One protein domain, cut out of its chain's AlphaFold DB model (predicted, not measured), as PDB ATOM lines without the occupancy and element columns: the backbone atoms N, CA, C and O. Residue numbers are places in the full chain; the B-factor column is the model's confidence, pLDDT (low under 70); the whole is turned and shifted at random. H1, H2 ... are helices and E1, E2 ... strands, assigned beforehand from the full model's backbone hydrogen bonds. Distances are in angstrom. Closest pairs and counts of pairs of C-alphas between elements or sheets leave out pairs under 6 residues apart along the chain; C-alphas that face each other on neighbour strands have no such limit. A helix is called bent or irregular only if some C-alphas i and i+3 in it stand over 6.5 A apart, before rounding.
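This is residues 8 to 146 of the 147 residues of an uncharacterized protein of Bacillus marmarensis DSM 21297 (UniProt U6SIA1). One very long helix, H1, makes most of the length of this model, its residues 8 to 44 sticking out free as an arm, while a small body forms round its later part. There a twisted sheet of three strands has H1b and the shorter H2 packed on one face, the other face bare; the tiny H3 ends beside H1b. The printed part has 139 residues with three named helices and three named strands, in the order H1 H2 E1 E2 E3 H3; the sheet runs E1 E2 E3, antiparallel throughout, and the class is mixed, helices and strands. The whole is extended, with a radius of gyration of the C-alphas of 28.6 A and spans of 111 by 25 by 22 A.

Start with H1, residues 8 to 77, assigned as one helix by its hydrogen bonds but bent, with C-alphas 24 and 27 6.6 A apart. Its arms, H1a, residues 8 to 24, and H1b, residues 27 to 77, stand at a shallow tilt of 25 degrees. Next comes H2, residues 87 to 100, which touches residues 63 to 71 of H1b alone, closest at the C-alphas of Thr 67 and Phe 91, 6.7 A, at a steep tilt of 45 degrees, opposite ways. Then look for E1, residues 108 to 116, E2, residues 119 to 128, and E3, residues 131 to 141, a meander, each strand the antiparallel neighbour of the one before, in two hairpins. Between E1 and E2, N 109 and O 125 are within hydrogen-bond range at 2.7 A; between E2 and E3, N 122 and O 138 at 2.8 A. H1b and H2 are on the same face of this twisted sheet, making two layers, helices on one face of a sheet. H1b, at a height of 8.6 A over the sheet, is over E2 and E3. H2, at 9.7 A, is over E1. H3, residues 142 to 145, touches H1b, closest at the C-alphas of Ala 68 and Tyr 145, 6.4 A. Every O i to N i+4 pair is within hydrogen-bond range in H1a, H1b and H2; H3 is too short for one.

Find C-alpha 8 at (155.309, -10.562, 208.569); H1a runs 24.7 A from there. H1b runs 75.2 A to C-alpha 77 at (224.798, -7.131, 133.269). H2 is 19.6 A long, E1 23.8 A, E2 29.2 A and E3 30.7 A. H3 ends at C-alpha 145, (219.511, -0.306, 150.486).

The C-alphas farthest apart, those of His 8 and Gly 81, are 111.0 A apart. The printed part has no cut and no long link. Confidence is under 70 at residue 8 and residues 101 to 106.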
ATOM      1  N   HIS A   8     155.757 -10.769 209.947       68.69
ATOM      2  CA  HIS A   8     155.309 -10.562 208.569       68.69
ATOM      3  C   HIS A   8     155.612  -9.150 208.049       68.69
ATOM      4  O   HIS A   8     156.069  -9.013 206.917       68.69
ATOM      5  N   GLY A   9     155.453  -8.108 208.876       73.38
ATOM      6  CA  GLY A   9     155.825  -6.740 208.488       73.38
ATOM      7  C   GLY A   9     157.335  -6.561 208.313       73.38
ATOM      8  O   GLY A   9     157.779  -5.905 207.374       73.38
ATOM      9  N   TYR A  10     158.131  -7.203 209.173       82.94
ATOM     10  CA  TYR A  10     159.590  -7.179 209.057       82.94
ATOM     11  C   TYR A  10     160.077  -7.895 207.789       82.94
ATOM     12  O   TYR A  10     160.928  -7.366 207.079       82.94
ATOM     13  N   ALA A  11     159.502  -9.056 207.457       84.50
ATOM     14  CA  ALA A  11     159.832  -9.773 206.226       84.50
ATOM     15  C   ALA A  11     159.537  -8.933 204.970       84.50
ATOM     16  O   ALA A  11     160.363  -8.876 204.060       84.50
ATOM     17  N   LEU A  12     158.400  -8.230 204.942       85.00
ATOM     18  CA  LEU A  12     158.033  -7.353 203.829       85.00
ATOM     19  C   LEU A  12     159.015  -6.181 203.675       85.00
ATOM     20  O   LEU A  12     159.441  -5.887 202.561       85.00
ATOM     21  N   LEU A  13     159.427  -5.556 204.783       88.69
ATOM     22  CA  LEU A  13     160.431  -4.486 204.764       88.69
ATOM     23  C   LEU A  13     161.794  -4.969 204.260       88.69
ATOM     24  O   LEU A  13     162.436  -4.266 203.485       88.69
ATOM     25  N   VAL A  14     162.222  -6.169 204.658       89.19
ATOM     26  CA  VAL A  14     163.486  -6.760 204.192       89.19
ATOM     27  C   VAL A  14     163.448  -7.013 202.684       89.19
ATOM     28  O   VAL A  14     164.394  -6.658 201.987       89.19
ATOM     29  N   VAL A  15     162.351  -7.564 202.157       91.38
ATOM     30  CA  VAL A  15     162.196  -7.783 200.708       91.38
ATOM     31  C   VAL A  15     162.196  -6.456 199.949       91.38
ATOM     32  O   VAL A  15     162.873  -6.338 198.930       91.38
ATOM     33  N   LEU A  16     161.492  -5.441 200.460       92.38
ATOM     34  CA  LEU A  16     161.446  -4.120 199.835       92.38
ATOM     35  C   LEU A  16     162.835  -3.470 199.797       92.38
ATOM     36  O   LEU A  16     163.251  -2.987 198.750       92.38
ATOM     37  N   LEU A  17     163.581  -3.545 200.904       93.19
ATOM     38  CA  LEU A  17     164.962  -3.070 200.986       93.19
ATOM     39  C   LEU A  17     165.859  -3.778 199.961       93.19
ATOM     40  O   LEU A  17     166.615  -3.117 199.254       93.19
ATOM     41  N   ILE A  18     165.755  -5.105 199.841       92.38
ATOM     42  CA  ILE A  18     166.533  -5.887 198.869       92.38
ATOM     43  C   ILE A  18     166.207  -5.453 197.436       92.38
ATOM     44  O   ILE A  18     167.126  -5.219 196.653       92.38
ATOM     45  N   ILE A  19     164.925  -5.287 197.092       92.94
ATOM     46  CA  ILE A  19     164.511  -4.834 195.755       92.94
ATOM     47  C   ILE A  19     165.033  -3.420 195.474       92.94
ATOM     48  O   ILE A  19     165.530  -3.171 194.379       92.94
ATOM     49  N   THR A  20     164.977  -2.503 196.446       93.88
ATOM     50  CA  THR A  20     165.519  -1.144 196.292       93.88
ATOM     51  C   THR A  20     167.029  -1.161 196.077       93.88
ATOM     52  O   THR A  20     167.523  -0.488 195.175       93.88
ATOM     53  N   VAL A  21     167.765  -1.959 196.855       93.00
ATOM     54  CA  VAL A  21     169.215  -2.120 196.697       93.00
ATOM     55  C   VAL A  21     169.530  -2.666 195.304       93.00
ATOM     56  O   VAL A  21     170.292  -2.045 194.566       93.00
ATOM     57  N   ILE A  22     168.889  -3.761 194.884       91.31
ATOM     58  CA  ILE A  22     169.084  -4.330 193.542       91.31
ATOM     59  C   ILE A  22     168.731  -3.306 192.454       91.31
ATOM     60  O   ILE A  22     169.487  -3.157 191.499       91.31
ATOM     61  N   GLY A  23     167.634  -2.561 192.611       90.12
ATOM     62  CA  GLY A  23     167.192  -1.547 191.653       90.12
ATOM     63  C   GLY A  23     168.187  -0.398 191.466       90.12
ATOM     64  O   GLY A  23     168.313   0.113 190.357       90.12
ATOM     65  N   ILE A  24     168.931  -0.029 192.512       92.50
ATOM     66  CA  ILE A  24     169.992   0.988 192.434       92.50
ATOM     67  C   ILE A  24     171.260   0.409 191.792       92.50
ATOM     68  O   ILE A  24     171.880   1.060 190.952       92.50
ATOM     69  N   PHE A  25     171.652  -0.815 192.159       91.56
ATOM     70  CA  PHE A  25     172.906  -1.413 191.688       91.56
ATOM     71  C   PHE A  25     172.829  -1.978 190.262       91.56
ATOM     72  O   PHE A  25     173.820  -1.920 189.533       91.56
ATOM     73  N   ALA A  26     171.672  -2.486 189.831       87.06
ATOM     74  CA  ALA A  26     171.483  -3.076 188.506       87.06
ATOM     75  C   ALA A  26     171.904  -2.153 187.338       87.06
ATOM     76  O   ALA A  26     172.721  -2.590 186.524       87.06
ATOM     77  N   PRO A  27     171.446  -0.887 187.235       82.81
ATOM     78  CA  PRO A  27     171.849  -0.009 186.132       82.81
ATOM     79  C   PRO A  27     173.348   0.329 186.148       82.81
ATOM     80  O   PRO A  27     173.953   0.453 185.084       82.81
ATOM     81  N   ILE A  28     173.970   0.425 187.330       85.75
ATOM     82  CA  ILE A  28     175.410   0.702 187.473       85.75
ATOM     83  C   ILE A  28     176.233  -0.449 186.880       85.75
ATOM     84  O   ILE A  28     177.164  -0.221 186.108       85.75
ATOM     85  N   LEU A  29     175.866  -1.693 187.203       81.56
ATOM     86  CA  LEU A  29     176.556  -2.879 186.695       81.56
ATOM     87  C   LEU A  29     176.388  -3.028 185.179       81.56
ATOM     88  O   LEU A  29     177.367  -3.292 184.481       81.56
ATOM     89  N   VAL A  30     175.174  -2.810 184.663       84.06
ATOM     90  CA  VAL A  30     174.892  -2.896 183.221       84.06
ATOM     91  C   VAL A  30     175.686  -1.850 182.437       84.06
ATOM     92  O   VAL A  30     176.322  -2.196 181.442       84.06
ATOM     93  N   ASN A  31     175.718  -0.596 182.899       79.88
ATOM     94  CA  ASN A  31     176.473   0.461 182.223       79.88
ATOM     95  C   ASN A  31     177.977   0.168 182.177       79.88
ATOM     96  O   ASN A  31     178.599   0.365 181.136       79.88
ATOM     97  N   ASN A  32     178.551  -0.352 183.265       76.50
ATOM     98  CA  ASN A  32     179.971  -0.696 183.303       76.50
ATOM     99  C   ASN A  32     180.318  -1.822 182.317       76.50
ATOM    100  O   ASN A  32     181.284  -1.702 181.570       76.50
ATOM    101  N   VAL A  33     179.509  -2.884 182.254       76.69
ATOM    102  CA  VAL A  33     179.743  -4.004 181.321       76.69
ATOM    103  C   VAL A  33     179.609  -3.556 179.865       76.69
ATOM    104  O   VAL A  33     180.448  -3.901 179.030       76.69
ATOM    105  N   LEU A  34     178.585  -2.757 179.556       76.25
ATOM    106  CA  LEU A  34     178.379  -2.226 178.208       76.25
ATOM    107  C   LEU A  34     179.505  -1.275 177.786       76.25
ATOM    108  O   LEU A  34     179.949  -1.335 176.639       76.25
ATOM    109  N   SER A  35     179.983  -0.425 178.700       79.81
ATOM    110  CA  SER A  35     181.104   0.481 178.439       79.81
ATOM    111  C   SER A  35     182.379  -0.296 178.123       79.81
ATOM    112  O   SER A  35     183.040   0.006 177.131       79.81
ATOM    113  N   SER A  36     182.696  -1.328 178.911       75.56
ATOM    114  CA  SER A  36     183.878  -2.155 178.668       75.56
ATOM    115  C   SER A  36     183.797  -2.872 177.323       75.56
ATOM    116  O   SER A  36     184.766  -2.860 176.576       75.56
ATOM    117  N   SER A  37     182.640  -3.441 176.972       76.38
ATOM    118  CA  SER A  37     182.453  -4.124 175.682       76.38
ATOM    119  C   SER A  37     182.677  -3.188 174.486       76.38
ATOM    120  O   SER A  37     183.419  -3.522 173.563       76.38
ATOM    121  N   LYS A  38     182.126  -1.967 174.537       79.31
ATOM    122  CA  LYS A  38     182.377  -0.949 173.503       79.31
ATOM    123  C   LYS A  38     183.853  -0.568 173.419       79.31
ATOM    124  O   LYS A  38     184.385  -0.440 172.323       79.31
ATOM    125  N   GLN A  39     184.513  -0.407 174.565       80.44
ATOM    126  CA  GLN A  39     185.935  -0.085 174.604       80.44
ATOM    127  C   GLN A  39     186.793  -1.209 174.015       80.44
ATOM    128  O   GLN A  39     187.715  -0.920 173.260       80.44
ATOM    129  N   PHE A  40     186.471  -2.474 174.298       82.94
ATOM    130  CA  PHE A  40     187.160  -3.615 173.695       82.94
ATOM    131  C   PHE A  40     187.043  -3.613 172.172       82.94
ATOM    132  O   PHE A  40     188.057  -3.773 171.504       82.94
ATOM    133  N   SER A  41     185.848  -3.358 171.631       82.81
ATOM    134  CA  SER A  41     185.642  -3.279 170.181       82.81
ATOM    135  C   SER A  41     186.497  -2.186 169.533       82.81
ATOM    136  O   SER A  41     187.116  -2.432 168.505       82.81
ATOM    137  N   ILE A  42     186.565  -0.998 170.146       84.06
ATOM    138  CA  ILE A  42     187.369   0.121 169.626       84.06
ATOM    139  C   ILE A  42     188.862  -0.228 169.643       84.06
ATOM    140  O   ILE A  42     189.573   0.031 168.676       84.06
ATOM    141  N   VAL A  43     189.347  -0.819 170.737       87.50
ATOM    142  CA  VAL A  43     190.760  -1.213 170.858       87.50
ATOM    143  C   VAL A  43     191.108  -2.320 169.863       87.50
ATOM    144  O   VAL A  43     192.186  -2.298 169.274       87.50
ATOM    145  N   GLU A  44     190.207  -3.278 169.651       87.31
ATOM    146  CA  GLU A  44     190.400  -4.344 168.671       87.31
ATOM    147  C   GLU A  44     190.502  -3.788 167.247       87.31
ATOM    148  O   GLU A  44     191.429  -4.139 166.520       87.31
ATOM    149  N   GLU A  45     189.598  -2.891 166.867       87.56
ATOM    150  CA  GLU A  45     189.610  -2.239 165.558       87.56
ATOM    151  C   GLU A  45     190.893  -1.427 165.335       87.56
ATOM    152  O   GLU A  45     191.560  -1.587 164.310       87.56
ATOM    153  N   GLN A  46     191.314  -0.636 166.325       87.75
ATOM    154  CA  GLN A  46     192.583   0.098 166.271       87.75
ATOM    155  C   GLN A  46     193.783  -0.837 166.083       87.75
ATOM    156  O   GLN A  46     194.639  -0.585 165.235       87.75
ATOM    157  N   MET A  47     193.822  -1.950 166.818       90.00
ATOM    158  CA  MET A  47     194.876  -2.955 166.687       90.00
ATOM    159  C   MET A  47     194.870  -3.611 165.296       90.00
ATOM    160  O   MET A  47     195.930  -3.929 164.754       90.00
ATOM    161  N   GLN A  48     193.693  -3.824 164.696       90.25
ATOM    162  CA  GLN A  48     193.590  -4.343 163.331       90.25
ATOM    163  C   GLN A  48     194.155  -3.348 162.312       90.25
ATOM    164  O   GLN A  48     194.962  -3.753 161.473       90.25
ATOM    165  N   HIS A  49     193.813  -2.061 162.418       90.62
ATOM    166  CA  HIS A  49     194.387  -1.013 161.571       90.62
ATOM    167  C   HIS A  49     195.911  -0.931 161.708       90.62
ATOM    168  O   HIS A  49     196.617  -0.974 160.704       90.62
ATOM    169  N   GLU A  50     196.434  -0.913 162.936       90.25
ATOM    170  CA  GLU A  50     197.880  -0.876 163.186       90.25
ATOM    171  C   GLU A  50     198.592  -2.096 162.584       90.25
ATOM    172  O   GLU A  50     199.632  -1.979 161.933       90.25
ATOM    173  N   LYS A  51     198.011  -3.289 162.738       90.88
ATOM    174  CA  LYS A  51     198.570  -4.510 162.152       90.88
ATOM    175  C   LYS A  51     198.586  -4.454 160.625       90.88
ATOM    176  O   LYS A  51     199.563  -4.896 160.022       90.88
ATOM    177  N   LEU A  52     197.533  -3.929 160.004       91.06
ATOM    178  CA  LEU A  52     197.463  -3.748 158.553       91.06
ATOM    179  C   LEU A  52     198.483  -2.716 158.063       91.06
ATOM    180  O   LEU A  52     199.149  -2.967 157.062       91.06
ATOM    181  N   ALA A  53     198.671  -1.619 158.798       90.56
ATOM    182  CA  ALA A  53     199.708  -0.631 158.514       90.56
ATOM    183  C   ALA A  53     201.106  -1.256 158.562       90.56
ATOM    184  O   ALA A  53     201.894  -1.083 157.638       90.56
ATOM    185  N   ASN A  54     201.383  -2.065 159.587       91.12
ATOM    186  CA  ASN A  54     202.657  -2.769 159.714       91.12
ATOM    187  C   ASN A  54     202.902  -3.746 158.559       91.12
ATOM    188  O   ASN A  54     204.020  -3.837 158.060       91.12
ATOM    189  N   MET A  55     201.868  -4.459 158.100       89.75
ATOM    190  CA  MET A  55     201.989  -5.308 156.908       89.75
ATOM    191  C   MET A  55     202.278  -4.485 155.651       89.75
ATOM    192  O   MET A  55     203.081  -4.913 154.825       89.75
ATOM    193  N   ALA A  56     201.665  -3.307 155.526       89.56
ATOM    194  CA  ALA A  56     201.931  -2.392 154.429       89.56
ATOM    195  C   ALA A  56     203.383  -1.884 154.463       89.56
ATOM    196  O   ALA A  56     204.053  -1.956 153.439       89.56
ATOM    197  N   TYR A  57     203.911  -1.472 155.623       90.88
ATOM    198  CA  TYR A  57     205.322  -1.075 155.766       90.88
ATOM    199  C   TYR A  57     206.275  -2.200 155.342       90.88
ATOM    200  O   TYR A  57     207.141  -1.983 154.500       90.88
ATOM    201  N   ILE A  58     206.045  -3.425 155.833       91.69
ATOM    202  CA  ILE A  58     206.847  -4.605 155.469       91.69
ATOM    203  C   ILE A  58     206.795  -4.870 153.961       91.69
ATOM    204  O   ILE A  58     207.809  -5.229 153.363       91.69
ATOM    205  N   TYR A  59     205.622  -4.724 153.342       90.50
ATOM    206  CA  TYR A  59     205.484  -4.890 151.898       90.50
ATOM    207  C   TYR A  59     206.321  -3.860 151.143       90.50
ATOM    208  O   TYR A  59     207.046  -4.235 150.227       90.50
ATOM    209  N   ILE A  60     206.271  -2.588 151.555       90.44
ATOM    210  CA  ILE A  60     207.057  -1.528 150.919       90.44
ATOM    211  C   ILE A  60     208.552  -1.807 151.061       90.44
ATOM    212  O   ILE A  60     209.259  -1.815 150.055       90.44
ATOM    213  N   ASP A  61     209.023  -2.118 152.266       91.69
ATOM    214  CA  ASP A  61     210.437  -2.423 152.499       91.69
ATOM    215  C   ASP A  61     210.923  -3.568 151.614       91.69
ATOM    216  O   ASP A  61     211.988  -3.487 151.000       91.69
ATOM    217  N   ARG A  62     210.112  -4.623 151.503       91.25
ATOM    218  CA  ARG A  62     210.431  -5.781 150.676       91.25
ATOM    219  C   ARG A  62     210.474  -5.434 149.191       91.25
ATOM    220  O   ARG A  62     211.393  -5.870 148.506       91.25
ATOM    221  N   THR A  63     209.521  -4.645 148.696       90.62
ATOM    222  CA  THR A  63     209.526  -4.171 147.306       90.62
ATOM    223  C   THR A  63     210.800  -3.381 147.005       90.62
ATOM    224  O   THR A  63     211.415  -3.590 145.958       90.62
ATOM    225  N   PHE A  64     211.240  -2.509 147.916       92.62
ATOM    226  CA  PHE A  64     212.482  -1.750 147.743       92.62
ATOM    227  C   PHE A  64     213.720  -2.642 147.801       92.62
ATOM    228  O   PHE A  64     214.613  -2.485 146.970       92.62
ATOM    229  N   GLU A  65     213.760  -3.611 148.713       93.69
ATOM    230  CA  GLU A  65     214.860  -4.571 148.805       93.69
ATOM    231  C   GLU A  65     214.979  -5.426 147.531       93.69
ATOM    232  O   GLU A  65     216.075  -5.628 147.004       93.69
ATOM    233  N   GLU A  66     213.855  -5.920 147.008       92.50
ATOM    234  CA  GLU A  66     213.810  -6.683 145.759       92.50
ATOM    235  C   GLU A  66     214.230  -5.805 144.567       92.50
ATOM    236  O   GLU A  66     215.087  -6.211 143.781       92.50
ATOM    237  N   THR A  67     213.750  -4.559 144.502       92.69
ATOM    238  CA  THR A  67     214.144  -3.591 143.461       92.69
ATOM    239  C   THR A  67     215.638  -3.253 143.524       92.69
ATOM    240  O   THR A  67     216.293  -3.147 142.488       92.69
ATOM    241  N   ALA A  68     216.219  -3.131 144.722       92.94
ATOM    242  CA  ALA A  68     217.652  -2.899 144.898       92.94
ATOM    243  C   ALA A  68     218.482  -4.071 144.363       92.94
ATOM    244  O   ALA A  68     219.461  -3.864 143.643       92.94
ATOM    245  N   LYS A  69     218.063  -5.311 144.651       93.31
ATOM    246  CA  LYS A  69     218.713  -6.520 144.119       93.31
ATOM    247  C   LYS A  69     218.635  -6.577 142.597       93.31
ATOM    248  O   LYS A  69     219.637  -6.886 141.955       93.31
ATOM    249  N   GLU A  70     217.479  -6.252 142.023       92.94
ATOM    250  CA  GLU A  70     217.316  -6.154 140.571       92.94
ATOM    251  C   GLU A  70     218.232  -5.090 139.965       92.94
ATOM    252  O   GLU A  70     218.845  -5.338 138.930       92.94
ATOM    253  N   TYR A  71     218.373  -3.936 140.621       92.69
ATOM    254  CA  TYR A  71     219.259  -2.873 140.158       92.69
ATOM    255  C   TYR A  71     220.727  -3.310 140.169       92.69
ATOM    256  O   TYR A  71     221.432  -3.119 139.183       92.69
ATOM    257  N   VAL A  72     221.190  -3.967 141.237       91.19
ATOM    258  CA  VAL A  72     222.561  -4.504 141.307       91.19
ATOM    259  C   VAL A  72     222.801  -5.562 140.226       91.19
ATOM    260  O   VAL A  72     223.862  -5.577 139.595       91.19
ATOM    261  N   ALA A  73     221.819  -6.432 139.974       92.06
ATOM    262  CA  ALA A  73     221.896  -7.416 138.898       92.06
ATOM    263  C   ALA A  73     221.944  -6.744 137.515       92.06
ATOM    264  O   ALA A  73     222.754  -7.139 136.679       92.06
ATOM    265  N   TYR A  74     221.137  -5.699 137.305       91.81
ATOM    266  CA  TYR A  74     221.154  -4.878 136.096       91.81
ATOM    267  C   TYR A  74     222.532  -4.243 135.876       91.81
ATOM    268  O   TYR A  74     223.117  -4.439 134.814       91.81
ATOM    269  N   LEU A  75     223.103  -3.588 136.893       90.75
ATOM    270  CA  LEU A  75     224.446  -3.004 136.820       90.75
ATOM    271  C   LEU A  75     225.524  -4.042 136.479       90.75
ATOM    272  O   LEU A  75     226.452  -3.745 135.736       90.75
ATOM    273  N   SER A  76     225.388  -5.264 136.999       90.56
ATOM    274  CA  SER A  76     226.324  -6.363 136.732       90.56
ATOM    275  C   SER A  76     226.194  -6.943 135.318       90.56
ATOM    276  O   SER A  76     227.067  -7.691 134.887       90.56
ATOM    277  N   SER A  77     225.091  -6.647 134.623       91.25
ATOM    278  CA  SER A  77     224.798  -7.131 133.269       91.25
ATOM    279  C   SER A  77     225.142  -6.135 132.161       91.25
ATOM    280  O   SER A  77     225.016  -6.489 130.992       91.25
ATOM    281  N   LEU A  78     225.547  -4.912 132.518       91.19
ATOM    282  CA  LEU A  78     225.911  -3.874 131.556       91.19
ATOM    283  C   LEU A  78     227.246  -4.200 130.878       91.19
ATOM    284  O   LEU A  78     228.210  -4.595 131.539       91.19
ATOM    285  N   ASP A  79     227.296  -3.991 129.564       90.12
ATOM    286  CA  ASP A  79     228.526  -4.112 128.783       90.12
ATOM    287  C   ASP A  79     229.487  -2.942 129.081       90.12
ATOM    288  O   ASP A  79     229.080  -1.847 129.488       90.12
ATOM    289  N   GLU A  80     230.791  -3.155 128.862       82.06
ATOM    290  CA  GLU A  80     231.800  -2.102 129.033       82.06
ATOM    291  C   GLU A  80     231.489  -0.893 128.132       82.06
ATOM    292  O   GLU A  80     231.625  -0.952 126.909       82.06
ATOM    293  N   GLY A  81     231.117   0.229 128.753       78.94
ATOM    294  CA  GLY A  81     230.841   1.498 128.073       78.94
ATOM    295  C   GLY A  81     229.364   1.889 128.000       78.94
ATOM    296  O   GLY A  81     229.071   2.960 127.468       78.94
ATOM    297  N   GLU A  82     228.447   1.081 128.537       85.94
ATOM    298  CA  GLU A  82     227.062   1.512 128.743       85.94
ATOM    299  C   GLU A  82     226.932   2.379 130.003       85.94
ATOM    300  O   GLU A  82     227.389   2.010 131.087       85.94
ATOM    301  N   ASP A  83     226.286   3.539 129.865       86.06
ATOM    302  CA  ASP A  83     225.967   4.395 131.004       86.06
ATOM    303  C   ASP A  83     224.789   3.789 131.786       86.06
ATOM    304  O   ASP A  83     223.694   3.633 131.230       86.06
ATOM    305  N   PRO A  84     224.965   3.460 133.079       86.94
ATOM    306  CA  PRO A  84     223.898   2.875 133.868       86.94
ATOM    307  C   PRO A  84     222.759   3.871 134.065       86.94
ATOM    308  O   PRO A  84     222.964   5.058 134.336       86.94
ATOM    309  N   GLN A  85     221.533   3.358 134.024       87.12
ATOM    310  CA  GLN A  85     220.374   4.113 134.474       87.12
ATOM    311  C   GLN A  85     220.565   4.581 135.933       87.12
ATOM    312  O   GLN A  85     221.050   3.824 136.780       87.12
ATOM    313  N   SER A  86     220.160   5.820 136.246       88.25
ATOM    314  CA  SER A  86     220.237   6.333 137.618       88.25
ATOM    315  C   SER A  86     219.355   5.504 138.568       88.25
ATOM    316  O   SER A  86     218.246   5.124 138.171       88.25
ATOM    317  N   PRO A  87     219.776   5.272 139.827       85.56
ATOM    318  CA  PRO A  87     218.983   4.502 140.788       85.56
ATOM    319  C   PRO A  87     217.567   5.065 140.956       85.56
ATOM    320  O   PRO A  87     216.590   4.327 140.947       85.56
ATOM    321  N   GLU A  88     217.432   6.389 141.015       86.88
ATOM    322  CA  GLU A  88     216.142   7.067 141.182       86.88
ATOM    323  C   GLU A  88     215.169   6.753 140.046       86.88
ATOM    324  O   GLU A  88     214.006   6.430 140.291       86.88
ATOM    325  N   SER A  89     215.636   6.810 138.796       87.81
ATOM    326  CA  SER A  89     214.777   6.530 137.644       87.81
ATOM    327  C   SER A  89     214.430   5.043 137.541       87.81
ATOM    328  O   SER A  89     213.293   4.711 137.197       87.81
ATOM    329  N   PHE A  90     215.363   4.153 137.901       89.62
ATOM    330  CA  PHE A  90     215.117   2.714 137.950       89.62
ATOM    331  C   PHE A  90     214.030   2.389 138.982       89.62
ATOM    332  O   PHE A  90     213.001   1.804 138.635       89.62
ATOM    333  N   PHE A  91     214.195   2.863 140.221       90.50
ATOM    334  CA  PHE A  91     213.236   2.644 141.305       90.50
ATOM    335  C   PHE A  91     211.882   3.264 141.005       90.50
ATOM    336  O   PHE A  91     210.870   2.585 141.139       90.50
ATOM    337  N   THR A  92     211.846   4.513 140.535       87.81
ATOM    338  CA  THR A  92     210.584   5.192 140.210       87.81
ATOM    339  C   THR A  92     209.770   4.379 139.209       87.81
ATOM    340  O   THR A  92     208.574   4.193 139.412       87.81
ATOM    341  N   SER A  93     210.413   3.831 138.171       88.75
ATOM    342  CA  SER A  93     209.721   3.029 137.159       88.75
ATOM    343  C   SER A  93     209.118   1.738 137.727       88.75
ATOM    344  O   SER A  93     207.985   1.390 137.397       88.75
ATOM    345  N   ARG A  94     209.838   1.045 138.617       87.88
ATOM    346  CA  ARG A  94     209.396  -0.220 139.221       87.88
ATOM    347  C   ARG A  94     208.327  -0.002 140.284       87.88
ATOM    348  O   ARG A  94     207.263  -0.604 140.210       87.88
ATOM    349  N   VAL A  95     208.578   0.925 141.201       86.50
ATOM    350  CA  VAL A  95     207.670   1.309 142.288       86.50
ATOM    351  C   VAL A  95     206.344   1.814 141.724       86.50
ATOM    352  O   VAL A  95     205.285   1.381 142.172       86.50
ATOM    353  N   GLN A  96     206.361   2.678 140.701       83.38
ATOM    354  CA  GLN A  96     205.115   3.150 140.091       83.38
ATOM    355  C   GLN A  96     204.311   2.006 139.479       83.38
ATOM    356  O   GLN A  96     203.100   1.970 139.666       83.38
ATOM    357  N   VAL A  97     204.947   1.064 138.780       84.62
ATOM    358  CA  VAL A  97     204.245  -0.089 138.198       84.62
ATOM    359  C   VAL A  97     203.662  -0.991 139.286       84.62
ATOM    360  O   VAL A  97     202.513  -1.412 139.167       84.62
ATOM    361  N   GLU A  98     204.422  -1.257 140.344       83.88
ATOM    362  CA  GLU A  98     204.005  -2.125 141.445       83.88
ATOM    363  C   GLU A  98     202.778  -1.559 142.173       83.88
ATOM    364  O   GLU A  98     201.755  -2.232 142.311       83.88
ATOM    365  N   TYR A  99     202.831  -0.283 142.568       79.88
ATOM    366  CA  TYR A  99     201.749   0.343 143.331       79.88
ATOM    367  C   TYR A  99     200.579   0.818 142.462       79.88
ATOM    368  O   TYR A  99     199.449   0.839 142.940       79.88
ATOM    369  N   SER A 100     200.787   1.102 141.171       73.06
ATOM    370  CA  SER A 100     199.666   1.370 140.246       73.06
ATOM    371  C   SER A 100     198.843   0.113 139.955       73.06
ATOM    372  O   SER A 100     197.675   0.212 139.585       73.06
ATOM    373  N   ASN A 101     199.444  -1.067 140.130       66.81
ATOM    374  CA  ASN A 101     198.790  -2.363 139.973       66.81
ATOM    375  C   ASN A 101     198.302  -2.953 141.301       66.81
ATOM    376  O   ASN A 101     197.920  -4.128 141.317       66.81
ATOM    377  N   GLN A 102     198.275  -2.182 142.400       62.09
ATOM    378  CA  GLN A 102     197.625  -2.624 143.634       62.09
ATOM    379  C   GLN A 102     196.119  -2.747 143.406       62.09
ATOM    380  O   GLN A 102     195.318  -1.851 143.655       62.09
ATOM    381  N   TYR A 103     195.746  -3.917 142.896       50.31
ATOM    382  CA  TYR A 103     194.393  -4.422 142.857       50.31
ATOM    383  C   TYR A 103     193.761  -4.265 144.242       50.31
ATOM    384  O   TYR A 103     194.365  -4.640 145.247       50.31
ATOM    385  N   ASP A 104     192.510  -3.803 144.227       53.22
ATOM    386  CA  ASP A 104     191.480  -3.630 145.273       53.22
ATOM    387  C   ASP A 104     191.242  -4.839 146.223       53.22
ATOM    388  O   ASP A 104     190.181  -4.993 146.823       53.22
ATOM    389  N   LYS A 105     192.192  -5.772 146.325       51.44
ATOM    390  CA  LYS A 105     192.091  -7.056 147.028       51.44
ATOM    391  C   LYS A 105     192.823  -7.098 148.368       51.44
ATOM    392  O   LYS A 105     192.791  -8.143 149.017       51.44
ATOM    393  N   GLN A 106     193.496  -6.027 148.776       62.62
ATOM    394  CA  GLN A 106     194.228  -5.995 150.040       62.62
ATOM    395  C   GLN A 106     193.491  -5.124 151.057       62.62
ATOM    396  O   GLN A 106     192.921  -4.096 150.715       62.62
ATOM    397  N   ALA A 107     193.515  -5.532 152.328       79.19
ATOM    398  CA  ALA A 107     192.922  -4.783 153.444       79.19
ATOM    399  C   ALA A 107     193.660  -3.455 153.747       79.19
ATOM    400  O   ALA A 107     193.399  -2.797 154.753       79.19
ATOM    401  N   TYR A 108     194.592  -3.056 152.883       81.19
ATOM    402  CA  TYR A 108     195.284  -1.781 152.897       81.19
ATOM    403  C   TYR A 108     195.576  -1.325 151.460       81.19
ATOM    404  O   TYR A 108     195.744  -2.145 150.558       81.19
ATOM    405  N   LYS A 109     195.641  -0.010 151.262       84.38
ATOM    406  CA  LYS A 109     195.993   0.675 150.017       84.38
ATOM    407  C   LYS A 109     197.264   1.479 150.262       84.38
ATOM    408  O   LYS A 109     197.334   2.224 151.244       84.38
ATOM    409  N   ILE A 110     198.251   1.329 149.386       84.56
ATOM    410  CA  ILE A 110     199.505   2.081 149.427       84.56
ATOM    411  C   ILE A 110     199.511   3.028 148.236       84.56
ATOM    412  O   ILE A 110     199.585   2.602 147.087       84.56
ATOM    413  N   ASN A 111     199.459   4.324 148.516       85.50
ATOM    414  CA  ASN A 111     199.532   5.356 147.495       85.50
ATOM    415  C   ASN A 111     200.904   6.014 147.549       85.50
ATOM    416  O   ASN A 111     201.308   6.508 148.599       85.50
ATOM    417  N   LEU A 112     201.606   6.057 146.422       85.12
ATOM    418  CA  LEU A 112     202.815   6.862 146.307       85.12
ATOM    419  C   LEU A 112     202.419   8.345 146.298       85.12
ATOM    420  O   LEU A 112     201.735   8.796 145.383       85.12
ATOM    421  N   ASP A 113     202.823   9.077 147.330       85.94
ATOM    422  CA  ASP A 113     202.478  10.487 147.524       85.94
ATOM    423  C   ASP A 113     203.487  11.405 146.836       85.94
ATOM    424  O   ASP A 113     203.128  12.293 146.063       85.94
ATOM    425  N   ASN A 114     204.774  11.170 147.097       85.56
ATOM    426  CA  ASN A 114     205.840  12.023 146.599       85.56
ATOM    427  C   ASN A 114     207.131  11.237 146.355       85.56
ATOM    428  O   ASN A 114     207.463  10.313 147.102       85.56
ATOM    429  N   VAL A 115     207.870  11.654 145.329       85.06
ATOM    430  CA  VAL A 115     209.219  11.186 145.013       85.06
ATOM    431  C   VAL A 115     210.117  12.411 144.897       85.06
ATOM    432  O   VAL A 115     209.949  13.233 143.996       85.06
ATOM    433  N   LEU A 116     211.068  12.542 145.818       84.38
ATOM    434  CA  LEU A 116     212.038  13.632 145.852       84.38
ATOM    435  C   LEU A 116     213.444  13.047 145.885       84.38
ATOM    436  O   LEU A 116     213.906  12.600 146.935       84.38
ATOM    437  N   ASN A 117     214.136  13.091 144.746       84.69
ATOM    438  CA  ASN A 117     215.458  12.488 144.579       84.69
ATOM    439  C   ASN A 117     215.420  11.001 144.993       84.69
ATOM    440  O   ASN A 117     214.698  10.205 144.391       84.69
ATOM    441  N   THR A 118     216.126  10.645 146.068       85.44
ATOM    442  CA  THR A 118     216.190   9.290 146.620       85.44
ATOM    443  C   THR A 118     215.130   9.006 147.685       85.44
ATOM    444  O   THR A 118     215.161   7.937 148.284       85.44
ATOM    445  N   GLN A 119     214.209   9.928 147.971       90.69
ATOM    446  CA  GLN A 119     213.166   9.734 148.981       90.69
ATOM    447  C   GLN A 119     211.802   9.458 148.354       90.69
ATOM    448  O   GLN A 119     211.314  10.234 147.533       90.69
ATOM    449  N   PHE A 120     211.164   8.382 148.808       90.81
ATOM    450  CA  PHE A 120     209.818   7.977 148.417       90.81
ATOM    451  C   PHE A 120     208.906   8.068 149.628       90.81
ATOM    452  O   PHE A 120     209.218   7.502 150.672       90.81
ATOM    453  N   THR A 121     207.789   8.777 149.494       90.75
ATOM    454  CA  THR A 121     206.778   8.897 150.547       90.75
ATOM    455  C   THR A 121     205.495   8.215 150.115       90.75
ATOM    456  O   THR A 121     204.983   8.472 149.026       90.75
ATOM    457  N   PHE A 122     204.972   7.362 150.987       89.44
ATOM    458  CA  PHE A 122     203.778   6.563 150.776       89.44
ATOM    459  C   PHE A 122     202.703   6.939 151.787       89.44
ATOM    460  O   PHE A 122     202.967   7.000 152.986       89.44
ATOM    461  N   ASN A 123     201.479   7.119 151.310       89.88
ATOM    462  CA  ASN A 123     200.287   7.234 152.135       89.88
ATOM    463  C   ASN A 123     199.640   5.858 152.269       89.88
ATOM    464  O   ASN A 123     199.301   5.230 151.262       89.88
ATOM    465  N   ILE A 124     199.442   5.409 153.507       88.81
ATOM    466  CA  ILE A 124     198.862   4.096 153.793       88.81
ATOM    467  C   ILE A 124     197.461   4.268 154.354       88.81
ATOM    468  O   ILE A 124     197.245   4.890 155.399       88.81
ATOM    469  N   ILE A 125     196.501   3.672 153.656       88.19
ATOM    470  CA  ILE A 125     195.101   3.625 154.057       88.19
ATOM    471  C   ILE A 125     194.779   2.177 154.388       88.19
ATOM    472  O   ILE A 125     195.098   1.274 153.626       88.19
ATOM    473  N   THR A 126     194.154   1.943 155.529       88.19
ATOM    474  CA  THR A 126     193.777   0.602 155.993       88.19
ATOM    475  C   THR A 126     192.267   0.486 156.033       88.19
ATOM    476  O   THR A 126     191.599   1.464 156.360       88.19
ATOM    477  N   GLN A 127     191.735  -0.689 155.709       86.19
ATOM    478  CA  GLN A 127     190.302  -0.938 155.674       86.19
ATOM    479  C   GLN A 127     189.936  -2.074 156.628       86.19
ATOM    480  O   GLN A 127     190.362  -3.216 156.446       86.19
ATOM    481  N   VAL A 128     189.111  -1.765 157.625       83.62
ATOM    482  CA  VAL A 128     188.566  -2.725 158.593       83.62
ATOM    483  C   VAL A 128     187.055  -2.545 158.602       83.62
ATOM    484  O   VAL A 128     186.569  -1.428 158.654       83.62
ATOM    485  N   ASN A 129     186.284  -3.628 158.471       82.25
ATOM    486  CA  ASN A 129     184.812  -3.580 158.477       82.25
ATOM    487  C   ASN A 129     184.170  -2.571 157.495       82.25
ATOM    488  O   ASN A 129     183.048  -2.125 157.708       82.25
ATOM    489  N   SER A 130     184.827  -2.286 156.366       78.31
ATOM    490  CA  SER A 130     184.431  -1.258 155.380       78.31
ATOM    491  C   SER A 130     184.665   0.196 155.811       78.31
ATOM    492  O   SER A 130     184.332   1.098 155.044       78.31
ATOM    493  N   GLU A 131     185.279   0.427 156.969       81.19
ATOM    494  CA  GLU A 131     185.776   1.733 157.395       81.19
ATOM    495  C   GLU A 131     187.237   1.900 156.970       81.19
ATOM    496  O   GLU A 131     188.090   1.042 157.214       81.19
ATOM    497  N   GLU A 132     187.514   3.004 156.278       84.19
ATOM    498  CA  GLU A 132     188.869   3.386 155.899       84.19
ATOM    499  C   GLU A 132     189.460   4.302 156.967       84.19
ATOM    500  O   GLU A 132     188.879   5.328 157.321       84.19
ATOM    501  N   ALA A 133     190.656   3.959 157.436       84.19
ATOM    502  CA  ALA A 133     191.441   4.804 158.319       84.19
ATOM    503  C   ALA A 133     192.809   5.067 157.692       84.19
ATOM    504  O   ALA A 133     193.520   4.135 157.289       84.19
ATOM    505  N   ALA A 134     193.186   6.346 157.630       81.06
ATOM    506  CA  ALA A 134     194.552   6.741 157.329       81.06
ATOM    507  C   ALA A 134     195.453   6.234 158.460       81.06
ATOM    508  O   ALA A 134     195.311   6.656 159.606       81.06
ATOM    509  N   SER A 135     196.352   5.308 158.134       79.50
ATOM    510  CA  SER A 135     197.266   4.721 159.115       79.50
ATOM    511  C   SER A 135     198.554   5.526 159.268       79.50
ATOM    512  O   SER A 135     199.173   5.486 160.328       79.50
ATOM    513  N   GLY A 136     198.943   6.292 158.244       85.25
ATOM    514  CA  GLY A 136     200.086   7.196 158.317       85.25
ATOM    515  C   GLY A 136     200.823   7.363 156.995       85.25
ATOM    516  O   GLY A 136     200.381   6.901 155.940       85.25
ATOM    517  N   THR A 137     201.963   8.042 157.092       89.06
ATOM    518  CA  THR A 137     202.919   8.244 156.003       89.06
ATOM    519  C   THR A 137     204.166   7.409 156.257       89.06
ATOM    520  O   THR A 137     204.693   7.433 157.370       89.06
ATOM    521  N   TYR A 138     204.671   6.728 155.234       90.44
ATOM    522  CA  TYR A 138     205.929   5.991 155.298       90.44
ATOM    523  C   TYR A 138     206.931   6.564 154.308       90.44
ATOM    524  O   TYR A 138     206.614   6.692 153.128       90.44
ATOM    525  N   THR A 139     208.125   6.913 154.781       92.38
ATOM    526  CA  THR A 139     209.173   7.493 153.941       92.38
ATOM    527  C   THR A 139     210.380   6.575 153.915       92.38
ATOM    528  O   THR A 139     210.908   6.222 154.965       92.38
ATOM    529  N   ILE A 140     210.829   6.242 152.710       91.25
ATOM    530  CA  ILE A 140     212.007   5.414 152.464       91.25
ATOM    531  C   ILE A 140     213.049   6.221 151.701       91.25
ATOM    532  O   ILE A 140     212.703   6.974 150.788       91.25
ATOM    533  N   ASN A 141     214.327   6.032 152.039       91.31
ATOM    534  CA  ASN A 141     215.451   6.520 151.251       91.31
ATOM    535  C   ASN A 141     216.118   5.357 150.503       91.31
ATOM    536  O   ASN A 141     216.565   4.402 151.129       91.31
ATOM    537  N   ILE A 142     216.229   5.436 149.170       88.31
ATOM    538  CA  ILE A 142     216.841   4.360 148.368       88.31
ATOM    539  C   ILE A 142     218.280   4.070 148.835       88.31
ATOM    540  O   ILE A 142     218.722   2.924 148.823       88.31
ATOM    541  N   ASN A 143     219.009   5.098 149.276       87.81
ATOM    542  CA  ASN A 143     220.405   4.955 149.697       87.81
ATOM    543  C   ASN A 143     220.579   3.989 150.879       87.81
ATOM    544  O   ASN A 143     221.661   3.432 151.045       87.81
ATOM    545  N   ASP A 144     219.527   3.749 151.664       89.50
ATOM    546  CA  ASP A 144     219.568   2.819 152.794       89.50
ATOM    547  C   ASP A 144     219.727   1.354 152.338       89.50
ATOM    548  O   ASP A 144     220.178   0.519 153.118       89.50
ATOM    549  N   TYR A 145     219.433   1.044 151.067       85.50
ATOM    550  CA  TYR A 145     219.511  -0.306 150.486       85.50
ATOM    551  C   TYR A 145     220.805  -0.570 149.708       85.50
ATOM    552  O   TYR A 145     220.985  -1.662 149.165       85.50
ATOM    553  N   PHE A 146     221.698   0.418 149.633       77.88
ATOM    554  CA  PHE A 146     222.963   0.330 148.900       77.88
ATOM    555  C   PHE A 146     224.208   0.413 149.795       77.88
ATOM    556  O   PHE A 146     225.320   0.466 149.270       77.88
TER     557      PHE A 146